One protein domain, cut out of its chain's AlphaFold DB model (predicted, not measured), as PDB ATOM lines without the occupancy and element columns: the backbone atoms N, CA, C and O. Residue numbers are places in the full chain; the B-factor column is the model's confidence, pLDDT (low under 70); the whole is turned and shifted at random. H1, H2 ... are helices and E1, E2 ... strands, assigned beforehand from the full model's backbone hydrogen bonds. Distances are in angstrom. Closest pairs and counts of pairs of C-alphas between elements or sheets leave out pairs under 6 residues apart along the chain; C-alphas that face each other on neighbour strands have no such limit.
ATOM      1  N   GLU A  48     151.906 156.167 117.399       92.06
ATOM      2  CA  GLU A  48     150.837 155.215 117.692       92.06
ATOM      3  C   GLU A  48     149.504 155.930 117.931       92.06
ATOM      4  O   GLU A  48     148.473 155.508 117.406       92.06
ATOM      5  N   VAL A  49     149.517 157.051 118.662       95.62
ATOM      6  CA  VAL A  49     148.325 157.887 118.882       95.62
ATOM      7  C   VAL A  49     147.824 158.418 117.547       95.62
ATOM      8  O   VAL A  49     146.657 158.229 117.207       95.62
ATOM      9  N   ARG A  50     148.719 159.004 116.747       95.62
ATOM     10  CA  ARG A  50     148.386 159.482 115.401       95.62
ATOM     11  C   ARG A  50     147.826 158.361 114.525       95.62
ATOM     12  O   ARG A  50     146.868 158.589 113.796       95.62
ATOM     13  N   THR A  51     148.380 157.154 114.623       95.50
ATOM     14  CA  THR A  51     147.894 155.978 113.888       95.50
ATOM     15  C   THR A  51     146.464 155.617 114.286       95.50
ATOM     16  O   THR A  51     145.607 155.465 113.419       95.50
ATOM     17  N   VAL A  52     146.171 155.508 115.586       98.00
ATOM     18  CA  VAL A  52     144.825 155.164 116.076       98.00
ATOM     19  C   VAL A  52     143.803 156.215 115.664       98.00
ATOM     20  O   VAL A  52     142.762 155.864 115.108       98.00
ATOM     21  N   LEU A  53     144.103 157.493 115.907       98.19
ATOM     22  CA  LEU A  53     143.203 158.597 115.577       98.19
ATOM     23  C   LEU A  53     143.018 158.733 114.069       98.19
ATOM     24  O   LEU A  53     141.902 158.917 113.599       98.19
ATOM     25  N   GLY A  54     144.096 158.568 113.305       97.75
ATOM     26  CA  GLY A  54     144.046 158.632 111.856       97.75
ATOM     27  C   GLY A  54     143.212 157.512 111.242       97.75
ATOM     28  O   GLY A  54     142.396 157.766 110.360       97.75
ATOM     29  N   VAL A  55     143.353 156.279 111.736       98.00
ATOM     30  CA  VAL A  55     142.503 155.169 111.288       98.00
ATOM     31  C   VAL A  55     141.051 155.395 111.698       98.00
ATOM     32  O   VAL A  55     140.177 155.156 110.872       98.00
ATOM     33  N   ALA A  56     140.786 155.871 112.923       98.06
ATOM     34  CA  ALA A  56     139.434 156.182 113.402       98.06
ATOM     35  C   ALA A  56     138.759 157.296 112.580       98.06
ATOM     36  O   ALA A  56     137.577 157.187 112.256       98.06
ATOM     37  N   ARG A  57     139.523 158.310 112.161       97.69
ATOM     38  CA  ARG A  57     139.060 159.344 111.234       97.69
ATOM     39  C   ARG A  57     138.785 158.761 109.848       97.69
ATOM     40  O   ARG A  57     137.703 158.952 109.309       97.69
ATOM     41  N   LEU A  58     139.719 157.990 109.279       97.69
ATOM     42  CA  LEU A  58     139.624 157.461 107.908       97.69
ATOM     43  C   LEU A  58     138.320 156.695 107.624       97.69
ATOM     44  O   LEU A  58     137.810 156.753 106.508       97.69
ATOM     45  N   GLY A  59     137.775 155.949 108.583       97.44
ATOM     46  CA  GLY A  59     136.523 155.210 108.374       97.44
ATOM     47  C   GLY A  59     135.246 155.911 108.821       97.44
ATOM     48  O   GLY A  59     134.196 155.260 108.792       97.44
ATOM     49  N   GLU A  60     135.303 157.191 109.196       96.81
ATOM     50  CA  GLU A  60     134.104 158.010 109.398       96.81
ATOM     51  C   GLU A  60     133.218 158.051 108.143       96.81
ATOM     52  O   GLU A  60     133.650 157.726 107.030       96.81
ATOM     53  N   ALA A  61     131.949 158.426 108.334       95.50
ATOM     54  CA  ALA A  61     130.914 158.404 107.303       95.50
ATOM     55  C   ALA A  61     131.261 159.221 106.047       95.50
ATOM     56  O   ALA A  61     130.903 158.815 104.942       95.50
ATOM     57  N   ASP A  62     131.952 160.348 106.208       95.31
ATOM     58  CA  ASP A  62     132.337 161.250 105.122       95.31
ATOM     59  C   ASP A  62     133.620 160.822 104.388       95.31
ATOM     60  O   ASP A  62     133.895 161.327 103.299       95.31
ATOM     61  N   LEU A  63     134.374 159.868 104.945       96.06
ATOM     62  CA  LEU A  63     135.563 159.281 104.332       96.06
ATOM     63  C   LEU A  63     135.264 157.868 103.809       96.06
ATOM     64  O   LEU A  63     134.626 157.718 102.766       96.06
ATOM     65  N   ARG A  64     135.733 156.801 104.471       96.81
ATOM     66  CA  ARG A  64     135.499 155.424 103.988       96.81
ATOM     67  C   ARG A  64     134.167 154.818 104.432       96.81
ATOM     68  O   ARG A  64     133.785 153.781 103.891       96.81
ATOM     69  N   GLY A  65     133.467 155.433 105.383       96.38
ATOM     70  CA  GLY A  65     132.127 155.025 105.809       96.38
ATOM     71  C   GLY A  65     132.051 153.650 106.470       96.38
ATOM     72  O   GLY A  65     131.033 152.968 106.379       96.38
ATOM     73  N   TRP A  66     133.119 153.212 107.132       97.00
ATOM     74  CA  TRP A  66     133.214 151.873 107.710       97.00
ATOM     75  C   TRP A  66     132.420 151.703 109.013       97.00
ATOM     76  O   TRP A  66     131.958 150.592 109.294       97.00
ATOM     77  N   TRP A  67     132.246 152.767 109.803       93.38
ATOM     78  CA  TRP A  67     131.554 152.711 111.104       93.38
ATOM     79  C   TRP A  67     130.363 153.662 111.251       93.38
ATOM     80  O   TRP A  67     129.718 153.648 112.295       93.38
ATOM     81  N   SER A  68     130.003 154.411 110.202       89.06
ATOM     82  CA  SER A  68     128.827 155.306 110.198       89.06
ATOM     83  C   SER A  68     128.805 156.330 111.351       89.06
ATOM     84  O   SER A  68     127.730 156.761 111.765       89.06
ATOM     85  N   SER A  69     129.970 156.695 111.899       92.69
ATOM     86  CA  SER A  69     130.082 157.790 112.864       92.69
ATOM     87  C   SER A  69     130.271 159.128 112.149       92.69
ATOM     88  O   SER A  69     130.683 159.182 110.987       92.69
ATOM     89  N   HIS A  70     129.936 160.181 112.885       93.31
ATOM     90  CA  HIS A  70     130.030 161.583 112.501       93.31
ATOM     91  C   HIS A  70     130.727 162.314 113.655       93.31
ATOM     92  O   HIS A  70     130.070 162.938 114.493       93.31
ATOM     93  N   GLY A  71     132.032 162.097 113.790       91.62
ATOM     94  CA  GLY A  71     132.875 162.648 114.845       91.62
ATOM     95  C   GLY A  71     133.429 164.011 114.454       91.62
ATOM     96  O   GLY A  71     133.048 165.024 115.047       91.62
ATOM     97  N   LEU A  72     134.304 164.041 113.444       93.56
ATOM     98  CA  LEU A  72     134.952 165.265 112.955       93.56
ATOM     99  C   LEU A  72     134.321 165.844 111.687       93.56
ATOM    100  O   LEU A  72     134.680 166.946 111.271       93.56
ATOM    101  N   ASP A  73     133.358 165.150 111.087       92.06
ATOM    102  CA  ASP A  73     132.659 165.667 109.918       92.06
ATOM    103  C   ASP A  73     131.787 166.904 110.239       92.06
ATOM    104  O   ASP A  73     131.667 167.382 111.377       92.06
ATOM    105  N   ARG A  74     131.138 167.455 109.208       90.94
ATOM    106  CA  ARG A  74     130.292 168.648 109.354       90.94
ATOM    107  C   ARG A  74     129.122 168.434 110.323       90.94
ATOM    108  O   ARG A  74     128.749 169.370 111.033       90.94
ATOM    109  N   ALA A  75     128.516 167.248 110.319       91.44
ATOM    110  CA  ALA A  75     127.366 166.940 111.162       91.44
ATOM    111  C   ALA A  75     127.788 166.798 112.632       91.44
ATOM    112  O   ALA A  75     127.178 167.423 113.507       91.44
ATOM    113  N   GLY A  76     128.869 166.058 112.883       90.44
ATOM    114  CA  GLY A  76     129.499 165.904 114.190       90.44
ATOM    115  C   GLY A  76     129.918 167.241 114.772       90.44
ATOM    116  O   GLY A  76     129.478 167.611 115.861       90.44
ATOM    117  N   SER A  77     130.652 168.037 113.993       89.69
ATOM    118  CA  SER A  77     131.108 169.372 114.390       89.69
ATOM    119  C   SER A  77     129.955 170.297 114.792       89.69
ATOM    120  O   SER A  77     130.066 171.048 115.761       89.69
ATOM    121  N   PHE A  78     128.818 170.233 114.095       92.56
ATOM    122  CA  PHE A  78     127.644 171.039 114.429       92.56
ATOM    123  C   PHE A  78     126.989 170.620 115.754       92.56
ATOM    124  O   PHE A  78     126.658 171.472 116.581       92.56
ATOM    125  N   VAL A  79     126.782 169.317 115.968       94.50
ATOM    126  CA  VAL A  79     126.126 168.802 117.182       94.50
ATOM    127  C   VAL A  79     127.059 168.903 118.391       94.50
ATOM    128  O   VAL A  79     126.693 169.482 119.417       94.50
ATOM    129  N   LEU A  80     128.283 168.390 118.261       93.88
ATOM    130  CA  LEU A  80     129.282 168.375 119.326       93.88
ATOM    131  C   LEU A  80     129.803 169.776 119.632       93.88
ATOM    132  O   LEU A  80     130.027 170.078 120.797       93.88
ATOM    133  N   GLY A  81     129.911 170.670 118.645       93.50
ATOM    134  CA  GLY A  81     130.295 172.067 118.875       93.50
ATOM    135  C   GLY A  81     129.325 172.822 119.791       93.50
ATOM    136  O   GLY A  81     129.732 173.737 120.504       93.50
ATOM    137  N   ARG A  82     128.048 172.417 119.833       93.62
ATOM    138  CA  ARG A  82     127.054 172.994 120.756       93.62
ATOM    139  C   ARG A  82     127.102 172.363 122.145       93.62
ATOM    140  O   ARG A  82     126.960 173.081 123.128       93.62
ATOM    141  N   ALA A  83     127.272 171.044 122.227       94.00
ATOM    142  CA  ALA A  83     127.305 170.318 123.499       94.00
ATOM    143  C   ALA A  83     128.648 170.469 124.239       94.00
ATOM    144  O   ALA A  83     128.683 170.558 125.464       94.00
ATOM    145  N   PHE A  84     129.743 170.542 123.483       93.94
ATOM    146  CA  PHE A  84     131.123 170.541 123.956       93.94
ATOM    147  C   PHE A  84     131.960 171.631 123.257       93.94
ATOM    148  O   PHE A  84     132.924 171.308 122.565       93.94
ATOM    149  N   PRO A  85     131.671 172.935 123.436       90.94
ATOM    150  CA  PRO A  85     132.290 173.998 122.630       90.94
ATOM    151  C   PRO A  85     133.824 174.022 122.628       90.94
ATOM    152  O   PRO A  85     134.433 174.482 121.669       90.94
ATOM    153  N   ARG A  86     134.458 173.534 123.701       92.12
ATOM    154  CA  ARG A  86     135.923 173.482 123.847       92.12
ATOM    155  C   ARG A  86     136.532 172.120 123.528       92.12
ATOM    156  O   ARG A  86     137.739 172.024 123.363       92.12
ATOM    157  N   THR A  87     135.720 171.070 123.515       95.50
ATOM    158  CA  THR A  87     136.183 169.676 123.498       95.50
ATOM    159  C   THR A  87     135.460 168.835 122.450       95.50
ATOM    160  O   THR A  87     135.519 167.610 122.497       95.50
ATOM    161  N   ALA A  88     134.809 169.481 121.480       95.75
ATOM    162  CA  ALA A  88     134.073 168.822 120.410       95.75
ATOM    163  C   ALA A  88     134.968 167.886 119.590       95.75
ATOM    164  O   ALA A  88     134.611 166.727 119.421       95.75
ATOM    165  N   ALA A  89     136.147 168.350 119.160       96.06
ATOM    166  CA  ALA A  89     137.088 167.534 118.393       96.06
ATOM    167  C   ALA A  89     137.563 166.280 119.159       96.06
ATOM    168  O   ALA A  89     137.376 165.175 118.646       96.06
ATOM    169  N   PRO A  90     138.096 166.378 120.398       97.19
ATOM    170  CA  PRO A  90     138.483 165.175 121.127       97.19
ATOM    171  C   PRO A  90     137.290 164.274 121.480       97.19
ATOM    172  O   PRO A  90     137.440 163.058 121.476       97.19
ATOM    173  N   ALA A  91     136.097 164.828 121.735       96.75
ATOM    174  CA  ALA A  91     134.889 164.024 121.942       96.75
ATOM    175  C   ALA A  91     134.448 163.282 120.665       96.75
ATOM    176  O   ALA A  91     134.035 162.128 120.748       96.75
ATOM    177  N   GLY A  92     134.561 163.916 119.494       96.94
ATOM    178  CA  GLY A  92     134.282 163.297 118.197       96.94
ATOM    179  C   GLY A  92     135.193 162.101 117.942       96.94
ATOM    180  O   GLY A  92     134.706 160.994 117.730       96.94
ATOM    181  N   LEU A  93     136.502 162.283 118.119       97.81
ATOM    182  CA  LEU A  93     137.481 161.204 117.955       97.81
ATOM    183  C   LEU A  93     137.287 160.047 118.948       97.81
ATOM    184  O   LEU A  93     137.532 158.891 118.604       97.81
ATOM    185  N   GLU A  94     136.824 160.311 120.174       97.81
ATOM    186  CA  GLU A  94     136.447 159.236 121.103       97.81
ATOM    187  C   GLU A  94     135.259 158.418 120.585       97.81
ATOM    188  O   GLU A  94     135.281 157.186 120.674       97.81
ATOM    189  N   LEU A  95     134.240 159.072 120.017       96.81
ATOM    190  CA  LEU A  95     133.112 158.383 119.383       96.81
ATOM    191  C   LEU A  95     133.576 157.546 118.190       96.81
ATOM    192  O   LEU A  95     133.105 156.417 118.021       96.81
ATOM    193  N   ASP A  96     134.530 158.047 117.408       97.25
ATOM    194  CA  ASP A  96     135.100 157.314 116.278       97.25
ATOM    195  C   ASP A  96     135.887 156.088 116.745       97.25
ATOM    196  O   ASP A  96     135.677 154.993 116.224       97.25
ATOM    197  N   ILE A  97     136.713 156.213 117.793       98.12
ATOM    198  CA  ILE A  97     137.412 155.072 118.411       98.12
ATOM    199  C   ILE A  97     136.415 154.017 118.904       98.12
ATOM    200  O   ILE A  97     136.628 152.820 118.692       98.12
ATOM    201  N   LEU A  98     135.335 154.428 119.576       97.88
ATOM    202  CA  LEU A  98     134.315 153.504 120.083       97.88
ATOM    203  C   LEU A  98     133.580 152.793 118.941       97.88
ATOM    204  O   LEU A  98     133.353 151.582 119.009       97.88
ATOM    205  N   SER A  99     133.249 153.528 117.882       97.81
ATOM    206  CA  SER A  99     132.561 152.993 116.706       97.81
ATOM    207  C   SER A  99     133.464 152.035 115.927       97.81
ATOM    208  O   SER A  99     133.043 150.929 115.577       97.81
ATOM    209  N   ALA A 100     134.735 152.401 115.746       97.88
ATOM    210  CA  ALA A 100     135.747 151.549 115.144       97.88
ATOM    211  C   ALA A 100     135.948 150.272 115.968       97.88
ATOM    212  O   ALA A 100     135.886 149.180 115.402       97.88
ATOM    213  N   ARG A 101     136.110 150.368 117.295       97.75
ATOM    214  CA  ARG A 101     136.218 149.192 118.175       97.75
ATOM    215  C   ARG A 101     135.032 148.253 117.992       97.75
ATOM    216  O   ARG A 101     135.240 147.090 117.667       97.75
ATOM    217  N   ARG A 102     133.804 148.764 118.131       97.31
ATOM    218  CA  ARG A 102     132.588 147.956 117.976       97.31
ATOM    219  C   ARG A 102     132.558 147.246 116.624       97.31
ATOM    220  O   ARG A 102     132.274 146.055 116.558       97.31
ATOM    221  N   ARG A 103     132.908 147.954 115.546       96.88
ATOM    222  CA  ARG A 103     132.933 147.383 114.196       96.88
ATOM    223  C   ARG A 103     133.943 146.239 114.053       96.88
ATOM    224  O   ARG A 103     133.659 145.288 113.318       96.88
ATOM    225  N   HIS A 104     135.093 146.338 114.721       96.94
ATOM    226  CA  HIS A 104     136.113 145.287 114.755       96.94
ATOM    227  C   HIS A 104     135.671 144.094 115.592       96.94
ATOM    228  O   HIS A 104     135.765 142.968 115.107       96.94
ATOM    229  N   ASP A 105     135.149 144.348 116.793       95.62
ATOM    230  CA  ASP A 105     134.637 143.315 117.693       95.62
ATOM    231  C   ASP A 105     133.548 142.491 116.977       95.62
ATOM    232  O   ASP A 105     133.604 141.263 116.974       95.62
ATOM    233  N   ASP A 106     132.634 143.146 116.248       95.12
ATOM    234  CA  ASP A 106     131.610 142.476 115.436       95.12
ATOM    235  C   ASP A 106     132.220 141.656 114.277       95.12
ATOM    236  O   ASP A 106     131.823 140.514 114.034       95.12
ATOM    237  N   ALA A 107     133.206 142.209 113.558       95.00
ATOM    238  CA  ALA A 107     133.871 141.527 112.438       95.00
ATOM    239  C   ALA A 107     134.716 140.318 112.877       95.00
ATOM    240  O   ALA A 107     134.921 139.379 112.104       95.00
ATOM    241  N   LEU A 108     135.220 140.342 114.112       95.44
ATOM    242  CA  LEU A 108     136.137 139.352 114.669       95.44
ATOM    243  C   LEU A 108     135.512 138.532 115.805       95.44
ATOM    244  O   LEU A 108     136.221 137.754 116.436       95.44
ATOM    245  N   ALA A 109     134.194 138.611 116.022       91.38
ATOM    246  CA  ALA A 109     133.494 138.024 117.172       91.38
ATOM    247  C   ALA A 109     133.781 136.529 117.421       91.38
ATOM    248  O   ALA A 109     133.687 136.044 118.545       91.38
ATOM    249  N   ARG A 110     134.143 135.772 116.377       88.81
ATOM    250  CA  ARG A 110     134.474 134.335 116.461       88.81
ATOM    251  C   ARG A 110     135.964 134.047 116.694       88.81
ATOM    252  O   ARG A 110     136.372 132.891 116.613       88.81
ATOM    253  N   ARG A 111     136.792 135.072 116.911       89.69
ATOM    254  CA  ARG A 111     138.260 134.991 116.964       89.69
ATOM    255  C   ARG A 111     138.790 135.707 118.203       89.69
ATOM    256  O   ARG A 111     139.327 136.804 118.117       89.69
ATOM    257  N   SER A 112     138.682 135.054 119.356       88.25
ATOM    258  CA  SER A 112     139.122 135.609 120.644       88.25
ATOM    259  C   SER A 112     140.627 135.892 120.738       88.25
ATOM    260  O   SER A 112     141.038 136.672 121.588       88.25
ATOM    261  N   SER A 113     141.451 135.279 119.883       93.38
ATOM    262  CA  SER A 113     142.897 135.528 119.811       93.38
ATOM    263  C   SER A 113     143.280 136.671 118.864       93.38
ATOM    264  O   SER A 113     144.467 136.942 118.707       93.38
ATOM    265  N   ALA A 114     142.324 137.299 118.172       96.06
ATOM    266  CA  ALA A 114     142.630 138.336 117.195       96.06
ATOM    267  C   ALA A 114     142.900 139.685 117.883       96.06
ATOM    268  O   ALA A 114     142.029 140.252 118.538       96.06
ATOM    269  N   LEU A 115     144.098 140.221 117.676       97.25
ATOM    270  CA  LEU A 115     144.535 141.538 118.124       97.25
ATOM    271  C   LEU A 115     144.398 142.537 116.975       97.25
ATOM    272  O   LEU A 115     145.004 142.369 115.919       97.25
ATOM    273  N   HIS A 116     143.603 143.585 117.166       97.25
ATOM    274  CA  HIS A 116     143.434 144.681 116.207       97.25
ATOM    275  C   HIS A 116     143.747 146.023 116.870       97.25
ATOM    276  O   HIS A 116     143.803 146.122 118.095       97.25
ATOM    277  N   LEU A 117     143.911 147.071 116.058       97.62
ATOM    278  CA  LEU A 117     144.335 148.411 116.499       97.62
ATOM    279  C   LEU A 117     143.513 148.977 117.677       97.62
ATOM    280  O   LEU A 117     144.042 149.691 118.523       97.62
ATOM    281  N   PHE A 118     142.225 148.625 117.736       97.88
ATOM    282  CA  PHE A 118     141.265 149.067 118.754       97.88
ATOM    283  C   PHE A 118     140.971 148.022 119.849       97.88
ATOM    284  O   PHE A 118     140.056 148.214 120.648       97.88
ATOM    285  N   SER A 119     141.690 146.900 119.873       96.06
ATOM    286  CA  SER A 119     141.519 145.862 120.897       96.06
ATOM    287  C   SER A 119     142.212 146.252 122.204       96.06
ATOM    288  O   SER A 119     143.094 147.106 122.218       96.06
ATOM    289  N   ASP A 120     141.833 145.597 123.302       94.88
ATOM    290  CA  ASP A 120     142.472 145.791 124.612       94.88
ATOM    291  C   ASP A 120     143.778 144.997 124.771       94.88
ATOM    292  O   ASP A 120     144.519 145.224 125.725       94.88
ATOM    293  N   GLY A 121     144.077 144.085 123.840       94.88
ATOM    294  CA  GLY A 121     145.325 143.319 123.838       94.88
ATOM    295  C   GLY A 121     146.523 144.075 123.253       94.88
ATOM    296  O   GLY A 121     147.632 143.562 123.299       94.88
ATOM    297  N   LEU A 122     146.310 145.281 122.717       96.62
ATOM    298  CA  LEU A 122     147.360 146.195 122.266       96.62
ATOM    299  C   LEU A 122     147.229 147.536 123.010       96.62
ATOM    300  O   LEU A 122     146.111 147.966 123.315       96.62
ATOM    301  N   PRO A 123     148.334 148.249 123.295       96.88
ATOM    302  CA  PRO A 123     148.288 149.454 124.127       96.88
ATOM    303  C   PRO A 123     147.720 150.685 123.401       96.88
ATOM    304  O   PRO A 123     147.319 151.655 124.050       96.88
ATOM    305  N   PHE A 124     147.656 150.648 122.067       97.25
ATOM    306  CA  PHE A 124     147.453 151.821 121.215       97.25
ATOM    307  C   PHE A 124     146.150 152.571 121.513       97.25
ATOM    308  O   PHE A 124     146.154 153.790 121.687       97.25
ATOM    309  N   ARG A 125     145.023 151.857 121.655       97.50
ATOM    310  CA  ARG A 125     143.730 152.490 121.971       97.50
ATOM    311  C   ARG A 125     143.758 153.207 123.317       97.50
ATOM    312  O   ARG A 125     143.205 154.302 123.441       97.50
ATOM    313  N   ARG A 126     144.384 152.595 124.328       97.31
ATOM    314  CA  ARG A 126     144.500 153.183 125.670       97.31
ATOM    315  C   ARG A 126     145.353 154.447 125.624       97.31
ATOM    316  O   ARG A 126     144.954 155.447 126.210       97.31
ATOM    317  N   GLN A 127     146.471 154.410 124.902       97.19
ATOM    318  CA  GLN A 127     147.342 155.569 124.694       97.19
ATOM    319  C   GLN A 127     146.595 156.710 123.991       97.19
ATOM    320  O   GLN A 127     146.606 157.833 124.484       97.19
ATOM    321  N   ALA A 128     145.867 156.421 122.908       97.94
ATOM    322  CA  ALA A 128     145.073 157.429 122.205       97.94
ATOM    323  C   ALA A 128     143.958 158.020 123.085       97.94
ATOM    324  O   ALA A 128     143.756 159.229 123.094       97.94
ATOM    325  N   SER A 129     143.268 157.191 123.876       97.81
ATOM    326  CA  SER A 129     142.210 157.656 124.790       97.81
ATOM    327  C   SER A 129     142.764 158.535 125.920       97.81
ATOM    328  O   SER A 129     142.150 159.535 126.293       97.81
ATOM    329  N   ALA A 130     143.936 158.179 126.461       97.50
ATOM    330  CA  ALA A 130     144.630 158.991 127.457       97.50
ATOM    331  C   ALA A 130     145.045 160.344 126.863       97.50
ATOM    332  O   ALA A 130     144.718 161.384 127.430       97.50
ATOM    333  N   TRP A 131     145.641 160.333 125.669       97.50
ATOM    334  CA  TRP A 131     146.014 161.553 124.959       97.50
ATOM    335  C   TRP A 131     144.802 162.456 124.674       97.50
ATOM    336  O   TRP A 131     144.853 163.653 124.943       97.50
ATOM    337  N   LEU A 132     143.666 161.908 124.219       97.44
ATOM    338  CA  LEU A 132     142.430 162.687 124.018       97.44
ATOM    339  C   LEU A 132     141.906 163.296 125.328       97.44
ATOM    340  O   LEU A 132     141.394 164.418 125.328       97.44
ATOM    341  N   SER A 133     142.062 162.589 126.450       96.44
ATOM    342  CA  SER A 133     141.700 163.105 127.774       96.44
ATOM    343  C   SER A 133     142.573 164.296 128.175       96.44
ATOM    344  O   SER A 133     142.053 165.285 128.691       96.44
ATOM    345  N   GLU A 134     143.872 164.248 127.876       96.19
ATOM    346  CA  GLU A 134     144.784 165.379 128.070       96.19
ATOM    347  C   GLU A 134     144.353 166.581 127.218       96.19
ATOM    348  O   GLU A 134     144.216 167.688 127.750       96.19
ATOM    349  N   GLN A 135     144.012 166.364 125.939       96.00
ATOM    350  CA  GLN A 135     143.564 167.430 125.029       96.00
ATOM    351  C   GLN A 135     142.310 168.161 125.516       96.00
ATOM    352  O   GLN A 135     142.162 169.360 125.287       96.00
ATOM    353  N   LYS A 136     141.414 167.483 126.242       94.44
ATOM    354  CA  LYS A 136     140.222 168.123 126.826       94.44
ATOM    355  C   LYS A 136     140.554 169.172 127.890       94.44
ATOM    356  O   LYS A 136     139.727 170.040 128.169       94.44
ATOM    357  N   THR A 137     141.735 169.075 128.492       94.81
ATOM    358  CA  THR A 137     142.207 169.970 129.559       94.81
ATOM    359  C   THR A 137     143.346 170.885 129.116       94.81
ATOM    360  O   THR A 137     143.718 171.799 129.854       94.81
ATOM    361  N   ALA A 138     143.882 170.673 127.912       92.81
ATOM    362  CA  ALA A 138     144.982 171.450 127.373       92.81
ATOM    363  C   ALA A 138     144.582 172.932 127.191       92.81
ATOM    364  O   ALA A 138     143.499 173.226 126.675       92.81
ATOM    365  N   PRO A 139     145.444 173.893 127.582       91.25
ATOM    366  CA  PRO A 139     145.196 175.312 127.329       91.25
ATOM    367  C   PRO A 139     145.142 175.645 125.834       91.25
ATOM    368  O   PRO A 139     144.344 176.484 125.416       91.25
ATOM    369  N   VAL A 140     145.990 174.975 125.050       91.38
ATOM    370  CA  VAL A 140     146.068 175.060 123.591       91.38
ATOM    371  C   VAL A 140     145.949 173.633 123.050       91.38
ATOM    372  O   VAL A 140     146.772 172.802 123.438       91.38
ATOM    373  N   PRO A 141     144.938 173.327 122.218       88.94
ATOM    374  CA  PRO A 141     144.798 172.006 121.613       88.94
ATOM    375  C   PRO A 141     145.986 171.662 120.706       88.94
ATOM    376  O   PRO A 141     146.536 172.541 120.041       88.94
ATOM    377  N   ASP A 142     146.366 170.385 120.664       94.94
ATOM    378  CA  ASP A 142     147.400 169.904 119.746       94.94
ATOM    379  C   ASP A 142     146.959 170.089 118.273       94.94
ATOM    380  O   ASP A 142     145.823 169.726 117.931       94.94
ATOM    381  N   PRO A 143     147.835 170.608 117.383       95.31
ATOM    382  CA  PRO A 143     147.528 170.816 115.964       95.31
ATOM    383  C   PRO A 143     147.049 169.566 115.218       95.31
ATOM    384  O   PRO A 143     146.385 169.690 114.189       95.31
ATOM    385  N   LEU A 144     147.354 168.364 115.724       95.44
ATOM    386  CA  LEU A 144     146.867 167.108 115.160       95.44
ATOM    387  C   LEU A 144     145.335 167.066 115.049       95.44
ATOM    388  O   LEU A 144     144.816 166.459 114.116       95.44
ATOM    389  N   LEU A 145     144.601 167.691 115.974       95.75
ATOM    390  CA  LEU A 145     143.135 167.688 115.941       95.75
ATOM    391  C   LEU A 145     142.595 168.411 114.700       95.75
ATOM    392  O   LEU A 145     141.743 167.867 113.997       95.75
ATOM    393  N   ASP A 146     143.127 169.599 114.412       95.00
ATOM    394  CA  ASP A 146     142.758 170.378 113.226       95.00
ATOM    395  C   ASP A 146     143.235 169.688 111.946       95.00
ATOM    396  O   ASP A 146     142.536 169.680 110.931       95.00
ATOM    397  N   GLU A 147     144.409 169.058 112.003       96.19
ATOM    398  CA  GLU A 147     144.940 168.285 110.891       96.19
ATOM    399  C   GLU A 147     144.005 167.129 110.503       96.19
ATOM    400  O   GLU A 147     143.632 167.011 109.337       96.19
ATOM    401  N   LEU A 148     143.576 166.316 111.477       97.00
ATOM    402  CA  LEU A 148     142.651 165.195 111.268       97.00
ATOM    403  C   LEU A 148     141.285 165.662 110.755       97.00
ATOM    404  O   LEU A 148     140.696 165.019 109.881       97.00
ATOM    405  N   ALA A 149     140.782 166.785 111.271       96.00
ATOM    406  CA  ALA A 149     139.530 167.375 110.803       96.00
ATOM    407  C   ALA A 149     139.617 167.817 109.331       96.00
ATOM    408  O   ALA A 149     138.633 167.738 108.599       96.00
ATOM    409  N   GLY A 150     140.803 168.243 108.887       96.38
ATOM    410  CA  GLY A 150     141.074 168.648 107.509       96.38
ATOM    411  C   GLY A 150     141.367 167.503 106.538       96.38
ATOM    412  O   GLY A 150     141.570 167.770 105.354       96.38
ATOM    413  N   TRP A 151     141.425 166.249 106.996       97.25
ATOM    414  CA  TRP A 151     141.760 165.131 106.119       97.25
ATOM    415  C   TRP A 151     140.670 164.827 105.089       97.25
ATOM    416  O   TRP A 151     139.481 164.764 105.405       97.25
ATOM    417  N   ASP A 152     141.123 164.514 103.877       96.94
ATOM    418  CA  ASP A 152     140.380 163.744 102.888       96.94
ATOM    419  C   ASP A 152     140.934 162.308 102.800       96.94
ATOM    420  O   ASP A 152     141.892 161.934 103.485       96.94
ATOM    421  N   ILE A 153     140.328 161.471 101.952       96.31
ATOM    422  CA  ILE A 153     140.759 160.075 101.780       96.31
ATOM    423  C   ILE A 153     142.231 159.995 101.346       96.31
ATOM    424  O   ILE A 153     142.979 159.165 101.860       96.31
ATOM    425  N   SER A 154     142.666 160.858 100.426       95.75
ATOM    426  CA  SER A 154     144.021 160.826  99.878       95.75
ATOM    427  C   SER A 154     145.060 161.260 100.911       95.75
ATOM    428  O   SER A 154     146.117 160.636 101.009       95.75
ATOM    429  N   SER A 155     144.791 162.317 101.683       95.69
ATOM    430  CA  SER A 155     145.706 162.807 102.719       95.69
ATOM    431  C   SER A 155     145.792 161.845 103.906       95.69
ATOM    432  O   SER A 155     146.879 161.645 104.456       95.69
ATOM    433  N   ALA A 156     144.673 161.210 104.267       95.44
ATOM    434  CA  ALA A 156     144.627 160.179 105.297       95.44
ATOM    435  C   ALA A 156     145.445 158.946 104.884       95.44
ATOM    436  O   ALA A 156     146.308 158.494 105.635       95.44
ATOM    437  N   GLU A 157     145.241 158.434 103.665       94.94
ATOM    438  CA  GLU A 157     146.017 157.310 103.126       94.94
ATOM    439  C   GLU A 157     147.512 157.621 103.053       94.94
ATOM    440  O   GLU A 157     148.330 156.807 103.479       94.94
ATOM    441  N   ALA A 158     147.880 158.801 102.544       92.75
ATOM    442  CA  ALA A 158     149.273 159.223 102.464       92.75
ATOM    443  C   ALA A 158     149.920 159.288 103.856       92.75
ATOM    444  O   ALA A 158     151.025 158.776 104.043       92.75
ATOM    445  N   SER A 159     149.212 159.851 104.840       92.31
ATOM    446  CA  SER A 159     149.687 159.949 106.223       92.31
ATOM    447  C   SER A 159     149.874 158.576 106.871       92.31
ATOM    448  O   SER A 159     150.899 158.331 107.505       92.31
ATOM    449  N   LEU A 160     148.921 157.661 106.677       92.75
ATOM    450  CA  LEU A 160     148.956 156.311 107.254       92.75
ATOM    451  C   LEU A 160     149.964 155.381 106.550       92.75
ATOM    452  O   LEU A 160     150.445 154.426 107.165       92.75
ATOM    453  N   CYS A 161     150.329 155.675 105.296       88.69
ATOM    454  CA  CYS A 161     151.334 154.947 104.511       88.69
ATOM    455  C   CYS A 161     152.760 155.519 104.597       88.69
ATOM    456  O   CYS A 161     153.683 154.901 104.059       88.69
ATOM    457  N   ALA A 162     152.977 156.669 105.248       78.75
ATOM    458  CA  ALA A 162     154.250 157.405 105.210       78.75
ATOM    459  C   ALA A 162     155.481 156.590 105.677       78.75
ATOM    460  O   ALA A 162     156.616 156.899 105.306       78.75
ATOM    461  N   GLY A 163     155.273 155.511 106.441       69.75
ATOM    462  CA  GLY A 163     156.333 154.594 106.878       69.75
ATOM    463  C   GLY A 163     156.913 153.692 105.778       69.75
ATOM    464  O   GLY A 163     158.034 153.197 105.937       69.75
ATOM    465  N   GLY A 164     156.193 153.496 104.663       72.88
ATOM    466  CA  GLY A 164     156.607 152.620 103.560       72.88
ATOM    467  C   GLY A 164     156.699 151.140 103.950       72.88
ATOM    468  O   GLY A 164     157.542 150.415 103.423       72.88
ATOM    469  N   VAL A 165     155.880 150.706 104.911       82.75
ATOM    470  CA  VAL A 165     155.963 149.366 105.500       82.75
ATOM    471  C   VAL A 165     155.328 148.323 104.586       82.75
ATOM    472  O   VAL A 165     154.188 148.470 104.147       82.75
ATOM    473  N   ASP A 166     156.067 147.245 104.321       81.62
ATOM    474  CA  ASP A 166     155.511 146.055 103.683       81.62
ATOM    475  C   ASP A 166     154.628 145.320 104.700       81.62
ATOM    476  O   ASP A 166     155.101 144.822 105.722       81.62
ATOM    477  N   ILE A 167     153.325 145.257 104.425       83.94
ATOM    478  CA  ILE A 167     152.366 144.537 105.271       83.94
ATOM    479  C   ILE A 167     152.598 143.016 105.253       83.94
ATOM    480  O   ILE A 167     152.097 142.307 106.135       83.94
ATOM    481  N   GLY A 168     153.397 142.517 104.303       80.81
ATOM    482  CA  GLY A 168     153.654 141.101 104.096       80.81
ATOM    483  C   GLY A 168     152.441 140.370 103.506       80.81
ATOM    484  O   GLY A 168     151.494 140.998 103.019       80.81
ATOM    485  N   PRO A 169     152.443 139.027 103.507       80.06
ATOM    486  CA  PRO A 169     151.314 138.248 103.015       80.06
ATOM    487  C   PRO A 169     150.123 138.363 103.976       80.06
ATOM    488  O   PRO A 169     150.047 137.664 104.985       80.06
ATOM    489  N   ALA A 170     149.167 139.228 103.642       89.25
ATOM    490  CA  ALA A 170     147.904 139.319 104.360       89.25
ATOM    491  C   ALA A 170     146.936 138.213 103.910       89.25
ATOM    492  O   ALA A 170     146.774 137.952 102.715       89.25
ATOM    493  N   GLN A 171     146.258 137.573 104.862       91.50
ATOM    494  CA  GLN A 171     145.253 136.548 104.590       91.50
ATOM    495  C   GLN A 171     143.852 137.072 104.893       91.50
ATOM    496  O   GLN A 171     143.537 137.427 106.028       91.50
ATOM    497  N   VAL A 172     142.983 137.062 103.884       90.88
ATOM    498  CA  VAL A 172     141.560 137.366 104.068       90.88
ATOM    499  C   VAL A 172     140.890 136.188 104.773       90.88
ATOM    500  O   VAL A 172     140.938 135.057 104.290       90.88
ATOM    501  N   LEU A 173     140.264 136.454 105.918       86.69
ATOM    502  CA  LEU A 173     139.571 135.469 106.744       86.69
ATOM    503  C   LEU A 173     138.172 135.990 107.069       86.69
ATOM    504  O   LEU A 173     137.990 136.698 108.057       86.69
ATOM    505  N   ALA A 174     137.190 135.638 106.234       86.75
ATOM    506  CA  ALA A 174     135.833 136.185 106.299       86.75
ATOM    507  C   ALA A 174     135.859 137.725 106.353       86.75
ATOM    508  O   ALA A 174     136.224 138.348 105.355       86.75
ATOM    509  N   ASP A 175     135.509 138.334 107.490       90.19
ATOM    510  CA  ASP A 175     135.494 139.789 107.705       90.19
ATOM    511  C   ASP A 175     136.764 140.358 108.350       90.19
ATOM    512  O   ASP A 175     136.870 141.568 108.548       90.19
ATOM    513  N   GLY A 176     137.762 139.511 108.602       93.12
ATOM    514  CA  GLY A 176     139.093 139.912 109.046       93.12
ATOM    515  C   GLY A 176     140.143 139.871 107.934       93.12
ATOM    516  O   GLY A 176     140.027 139.134 106.951       93.12
ATOM    517  N   LEU A 177     141.216 140.628 108.139       96.00
ATOM    518  CA  LEU A 177     142.436 140.613 107.340       96.00
ATOM    519  C   LEU A 177     143.614 140.298 108.267       96.00
ATOM    520  O   LEU A 177     144.105 141.162 108.988       96.00
ATOM    521  N   ARG A 178     144.065 139.043 108.280       96.12
ATOM    522  CA  ARG A 178     145.170 138.630 109.145       96.12
ATOM    523  C   ARG A 178     146.508 139.043 108.545       96.12
ATOM    524  O   ARG A 178     146.835 138.606 107.445       96.12
ATOM    525  N   LEU A 179     147.290 139.803 109.302       96.06
ATOM    526  CA  LEU A 179     148.619 140.283 108.918       96.06
ATOM    527  C   LEU A 179     149.745 139.360 109.399       96.06
ATOM    528  O   LEU A 179     150.826 139.335 108.817       96.06
ATOM    529  N   GLY A 180     149.508 138.576 110.448       95.38
ATOM    530  CA  GLY A 180     150.512 137.668 110.987       95.38
ATOM    531  C   GLY A 180     150.094 137.037 112.305       95.38
ATOM    532  O   GLY A 180     148.906 136.996 112.642       95.38
ATOM    533  N   ARG A 181     151.097 136.547 113.030       95.62
ATOM    534  CA  ARG A 181     150.995 136.078 114.410       95.62
ATOM    535  C   ARG A 181     151.921 136.903 115.292       95.62
ATOM    536  O   ARG A 181     152.919 137.396 114.778       95.62
ATOM    537  N   LEU A 182     151.547 137.033 116.555       96.31
ATOM    538  CA  LEU A 182     152.368 137.614 117.611       96.31
ATOM    539  C   LEU A 182     152.470 136.605 118.744       96.31
ATOM    540  O   LEU A 182     151.472 135.962 119.076       96.31
ATOM    541  N   ASP A 183     153.646 136.482 119.331       96.19
ATOM    542  CA  ASP A 183     153.858 135.772 120.582       96.19
ATOM    543  C   ASP A 183     153.620 136.718 121.769       96.19
ATOM    544  O   ASP A 183     153.588 137.941 121.627       96.19
ATOM    545  N   ARG A 184     153.424 136.173 122.978       94.38
ATOM    546  CA  ARG A 184     153.208 137.022 124.167       94.38
ATOM    547  C   ARG A 184     154.396 137.941 124.459       94.38
ATOM    548  O   ARG A 184     154.170 139.052 124.912       94.38
ATOM    549  N   SER A 185     155.621 137.489 124.184       95.31
ATOM    550  CA  SER A 185     156.841 138.288 124.358       95.31
ATOM    551  C   SER A 185     156.876 139.522 123.463       95.31
ATOM    552  O   SER A 185     157.438 140.535 123.858       95.31
ATOM    553  N   ASP A 186     156.246 139.457 122.290       95.44
ATOM    554  CA  ASP A 186     156.204 140.564 121.331       95.44
ATOM    555  C   ASP A 186     155.372 141.738 121.865       95.44
ATOM    556  O   ASP A 186     155.556 142.880 121.456       95.44
ATOM    557  N   LEU A 187     154.447 141.465 122.793       94.31
ATOM    558  CA  LEU A 187     153.611 142.488 123.423       94.31
ATOM    559  C   LEU A 187     154.369 143.317 124.468       94.31
ATOM    560  O   LEU A 187     153.884 144.384 124.842       94.31
ATOM    561  N   ASP A 188     155.525 142.829 124.920       93.94
ATOM    562  CA  ASP A 188     156.408 143.510 125.869       93.94
ATOM    563  C   ASP A 188     157.600 144.201 125.165       93.94
ATOM    564  O   ASP A 188     158.400 144.865 125.825       93.94
ATOM    565  N   ASP A 189     157.730 144.059 123.838       94.75
ATOM    566  CA  ASP A 189     158.788 144.679 123.030       94.75
ATOM    567  C   ASP A 189     158.266 145.931 122.302       94.75
ATOM    568  O   ASP A 189     157.488 145.855 121.347       94.75
ATOM    569  N   ASP A 190     158.733 147.109 122.728       93.06
ATOM    570  CA  ASP A 190     158.347 148.400 122.144       93.06
ATOM    571  C   ASP A 190     158.655 148.501 120.638       93.06
ATOM    572  O   ASP A 190     157.901 149.131 119.889       93.06
ATOM    573  N   ALA A 191     159.745 147.884 120.163       92.50
ATOM    574  CA  ALA A 191     160.108 147.918 118.748       92.50
ATOM    575  C   ALA A 191     159.154 147.056 117.911       92.50
ATOM    576  O   ALA A 191     158.756 147.459 116.809       92.50
ATOM    577  N   GLU A 192     158.742 145.906 118.445       94.50
ATOM    578  CA  GLU A 192     157.759 145.048 117.789       94.50
ATOM    579  C   GLU A 192     156.367 145.691 117.811       94.50
ATOM    580  O   GLU A 192     155.683 145.721 116.788       94.50
ATOM    581  N   LEU A 193     155.972 146.332 118.913       94.50
ATOM    582  CA  LEU A 193     154.730 147.105 118.976       94.50
ATOM    583  C   LEU A 193     154.697 148.245 117.946       94.50
ATOM    584  O   LEU A 193     153.686 148.420 117.257       94.50
ATOM    585  N   ALA A 194     155.795 148.985 117.774       92.50
ATOM    586  CA  ALA A 194     155.893 150.015 116.740       92.50
ATOM    587  C   ALA A 194     155.748 149.416 115.325       92.50
ATOM    588  O   ALA A 194     155.022 149.955 114.480       92.50
ATOM    589  N   SER A 195     156.376 148.263 115.069       92.88
ATOM    590  CA  SER A 195     156.224 147.501 113.821       92.88
ATOM    591  C   SER A 195     154.765 147.081 113.585       92.88
ATOM    592  O   SER A 195     154.212 147.302 112.500       92.88
ATOM    593  N   VAL A 196     154.093 146.553 114.610       95.06
ATOM    594  CA  VAL A 196     152.677 146.158 114.572       95.06
ATOM    595  C   VAL A 196     151.774 147.349 114.250       95.06
ATOM    596  O   VAL A 196     150.919 147.234 113.365       95.06
ATOM    597  N   ALA A 197     151.971 148.497 114.908       94.62
ATOM    598  CA  ALA A 197     151.197 149.712 114.655       94.62
ATOM    599  C   ALA A 197     151.330 150.170 113.195       94.62
ATOM    600  O   ALA A 197     150.321 150.414 112.527       94.62
ATOM    601  N   LEU A 198     152.555 150.196 112.658       93.50
ATOM    602  CA  LEU A 198     152.809 150.572 111.266       93.50
ATOM    603  C   LEU A 198     152.177 149.598 110.265       93.50
ATOM    604  O   LEU A 198     151.604 150.026 109.261       93.50
ATOM    605  N   ARG A 199     152.248 148.287 110.526       95.44
ATOM    606  CA  ARG A 199     151.644 147.268 109.653       95.44
ATOM    607  C   ARG A 199     150.121 147.343 109.662       95.44
ATOM    608  O   ARG A 199     149.510 147.242 108.599       95.44
ATOM    609  N   LEU A 200     149.510 147.555 110.829       96.31
ATOM    610  CA  LEU A 200     148.071 147.801 110.937       96.31
ATOM    611  C   LEU A 200     147.686 149.072 110.173       96.31
ATOM    612  O   LEU A 200     146.785 149.012 109.340       96.31
ATOM    613  N   SER A 201     148.400 150.181 110.392       95.38
ATOM    614  CA  SER A 201     148.195 151.460 109.695       95.38
ATOM    615  C   SER A 201     148.192 151.296 108.173       95.38
ATOM    616  O   SER A 201     147.219 151.640 107.498       95.38
ATOM    617  N   ALA A 202     149.255 150.690 107.636       94.50
ATOM    618  CA  ALA A 202     149.405 150.455 106.206       94.50
ATOM    619  C   ALA A 202     148.310 149.527 105.654       94.50
ATOM    620  O   ALA A 202     147.827 149.732 104.539       94.50
ATOM    621  N   ALA A 203     147.871 148.535 106.437       95.75
ATOM    622  CA  ALA A 203     146.769 147.669 106.041       95.75
ATOM    623  C   ALA A 203     145.459 148.454 105.884       95.75
ATOM    624  O   ALA A 203     144.801 148.274 104.863       95.75
ATOM    625  N   TYR A 204     145.104 149.349 106.819       96.50
ATOM    626  CA  TYR A 204     143.902 150.188 106.687       96.50
ATOM    627  C   TYR A 204     143.969 151.124 105.487       96.50
ATOM    628  O   TYR A 204     142.994 151.221 104.746       96.50
ATOM    629  N   ALA A 205     145.108 151.780 105.265       94.31
ATOM    630  CA  ALA A 205     145.278 152.676 104.124       94.31
ATOM    631  C   ALA A 205     145.093 151.948 102.778       94.31
ATOM    632  O   ALA A 205     144.571 152.515 101.822       94.31
ATOM    633  N   GLY A 206     145.466 150.664 102.711       91.06
ATOM    634  CA  GLY A 206     145.256 149.819 101.535       91.06
ATOM    635  C   GLY A 206     143.834 149.263 101.367       91.06
ATOM    636  O   GLY A 206     143.540 148.679 100.321       91.06
ATOM    637  N   LEU A 207     142.945 149.401 102.358       92.44
ATOM    638  CA  LEU A 207     141.569 148.911 102.245       92.44
ATOM    639  C   LEU A 207     140.753 149.775 101.284       92.44
ATOM    640  O   LEU A 207     141.000 150.963 101.121       92.44
ATOM    641  N   GLY A 208     139.734 149.184 100.659       91.50
ATOM    642  CA  GLY A 208     138.719 149.879  99.858       91.50
ATOM    643  C   GLY A 208     137.507 150.305 100.698       91.50
ATOM    644  O   GLY A 208     137.560 150.328 101.927       91.50
ATOM    645  N   ALA A 209     136.384 150.619 100.053       89.56
ATOM    646  CA  ALA A 209     135.129 150.896 100.766       89.56
ATOM    647  C   ALA A 209     134.621 149.666 101.549       89.56
ATOM    648  O   ALA A 209     133.998 149.795 102.598       89.56
ATOM    649  N   ALA A 210     134.929 148.457 101.071       93.06
ATOM    650  CA  ALA A 210     134.614 147.221 101.774       93.06
ATOM    651  C   ALA A 210     135.561 147.015 102.966       93.06
ATOM    652  O   ALA A 210     136.733 146.673 102.794       93.06
ATOM    653  N   PHE A 211     135.030 147.197 104.172       95.62
ATOM    654  CA  PHE A 211     135.777 147.004 105.408       95.62
ATOM    655  C   PHE A 211     136.167 145.533 105.631       95.62
ATOM    656  O   PHE A 211     135.336 144.627 105.514       95.62
ATOM    657  N   LYS A 212     137.429 145.316 106.016       95.81
ATOM    658  CA  LYS A 212     137.957 144.067 106.581       95.81
ATOM    659  C   LYS A 212     138.856 144.424 107.751       95.81
ATOM    660  O   LYS A 212     139.786 145.189 107.552       95.81
ATOM    661  N   ALA A 213     138.597 143.870 108.931       96.94
ATOM    662  CA  ALA A 213     139.305 144.202 110.167       96.94
ATOM    663  C   ALA A 213     140.762 143.692 110.138       96.94
ATOM    664  O   ALA A 213     140.962 142.477 110.263       96.94
ATOM    665  N   PRO A 214     141.785 144.558 109.980       97.50
ATOM    666  CA  PRO A 214     143.182 144.147 110.039       97.50
ATOM    667  C   PRO A 214     143.546 143.685 111.450       97.50
ATOM    668  O   PRO A 214     143.263 144.376 112.430       97.50
ATOM    669  N   CYS A 215     144.159 142.508 111.561       97.38
ATOM    670  CA  CYS A 215     144.484 141.916 112.853       97.38
ATOM    671  C   CYS A 215     145.731 141.025 112.815       97.38
ATOM    672  O   CYS A 215     146.121 140.497 111.770       97.38
ATOM    673  N   PHE A 216     146.306 140.788 113.986       97.12
ATOM    674  CA  PHE A 216     147.261 139.720 114.265       97.12
ATOM    675  C   PHE A 216     146.574 138.622 115.077       97.12
ATOM    676  O   PHE A 216     145.631 138.905 115.806       97.12
ATOM    677  N   ASP A 217     147.007 137.371 114.949       95.75
ATOM    678  CA  ASP A 217     146.590 136.314 115.880       95.75
ATOM    679  C   ASP A 217     147.623 136.199 117.009       95.75
ATOM    680  O   ASP A 217     148.801 135.991 116.728       95.75
ATOM    681  N   LEU A 218     147.189 136.280 118.264       95.75
ATOM    682  CA  LEU A 218     148.036 135.954 119.409       95.75
ATOM    683  C   LEU A 218     148.264 134.437 119.465       95.75
ATOM    684  O   LEU A 218     147.302 133.659 119.480       95.75
ATOM    685  N   ALA A 219     149.525 134.017 119.477       90.31
ATOM    686  CA  ALA A 219     149.909 132.638 119.721       90.31
ATOM    687  C   ALA A 219     149.603 132.256 121.182       90.31
ATOM    688  O   ALA A 219     149.747 133.067 122.100       90.31
TER     689      ALA A 219
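AT A GLANCE: This is residues 48 to 219 of the 220 residues of the protein "BrxE family protein" of Acidimicrobiaceae bacterium (UniProt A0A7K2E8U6). Helices gather round the short helix H1, with a small three-stranded sheet at one end of the longest axis and H2 at the other. H3, the longest helix, runs along the body from H2 to the sheet, and H8 covers E2 and E3 on the sheet's opposite face. The printed part has 172 residues with eight named helices and three named strands, in the order H1 H2 H3 H4 H5 H6 E1 E2 H7 H8 E3; the mixed sheet runs E1 E2 E3, and the class is mostly helix. It is compact, with a radius of gyration of the C-alphas of 15.5 A and spans of 46 by 32 by 30 A.

IN THESE COORDINATES: Find C-alpha 48 at (150.837, 155.215, 117.692); from there H1 runs 15.1 A to residue 58. Next come H2, residues 74 to 83, and H3, residues 88 to 108, which starts at C-alpha 88 (134.073, 168.822, 120.410) and is 30.1 A long. Read on to H4, residues 124 to 135, 16.5 A, then H5, residues 144 to 149, and H6, residues 153 to 161. E1 is residues 171 to 173 and E2 residues 176 to 182, 16.0 A. H7 is residues 184 to 188, H8 residues 190 to 205, 22.7 A, and E3 residues 213 to 218, ending at C-alpha 218 (148.036, 135.954, 119.409).

HOW THE PARTS SIT: Start at H1, the hub, which touches five helices. Its closest C-alphas to H4 are Val 49 and Ala 128, 4.7 A, about perpendicular at 88 degrees. H1 and H8 touch at Thr 51 and Ser 201, 6.2 A between C-alphas, a shallow tilt of 13 degrees, the same way. H3 and H4 form a helical hairpin, with the C-alphas of Pro 90 and Leu 132 closest at 5.5 A. H2 touches H3, the C-alphas of Leu 80 and Ala 88 being 4.9 A apart. H6 touches H8 at Glu 157 and Ala 205, 4.8 A between C-alphas, and H5 touches H1 at Leu 148 and Gly 54, 6.7 A. H3 and H8 are on opposite faces of the sheet, three layers with helices on both faces. H7 and H8 only just touch, with 3 pairs of C-alphas within 8 A, only at the corner; Asp 186 and Glu 192 are closest, 5.9 A. Look at N 171 and O 178, 2.8 A, in the antiparallel hairpin E1 and E2, and at N 177 and O 213, 2.8 A, between parallel E2 and E3. The unit E2, H7 H8, E3, two parallel strands with helices between, has a right-handed crossover. Every O i to N i+4 pair is within hydrogen-bond range in H1, H3, H4, H5, H6 and H8; H2 has 5 of 6, and H7 0 of 1 but 2 of 2 O i to N i+3 pairs.

THE WHOLE: The C-alphas farthest apart are those of Arg 82 and Ala 219, 46.4 A. The printed part has no cut; the links H1 to H2 and H3 to H4 are long. Mean pLDDT of the printed part is 94.1, and residue 163 is under 70.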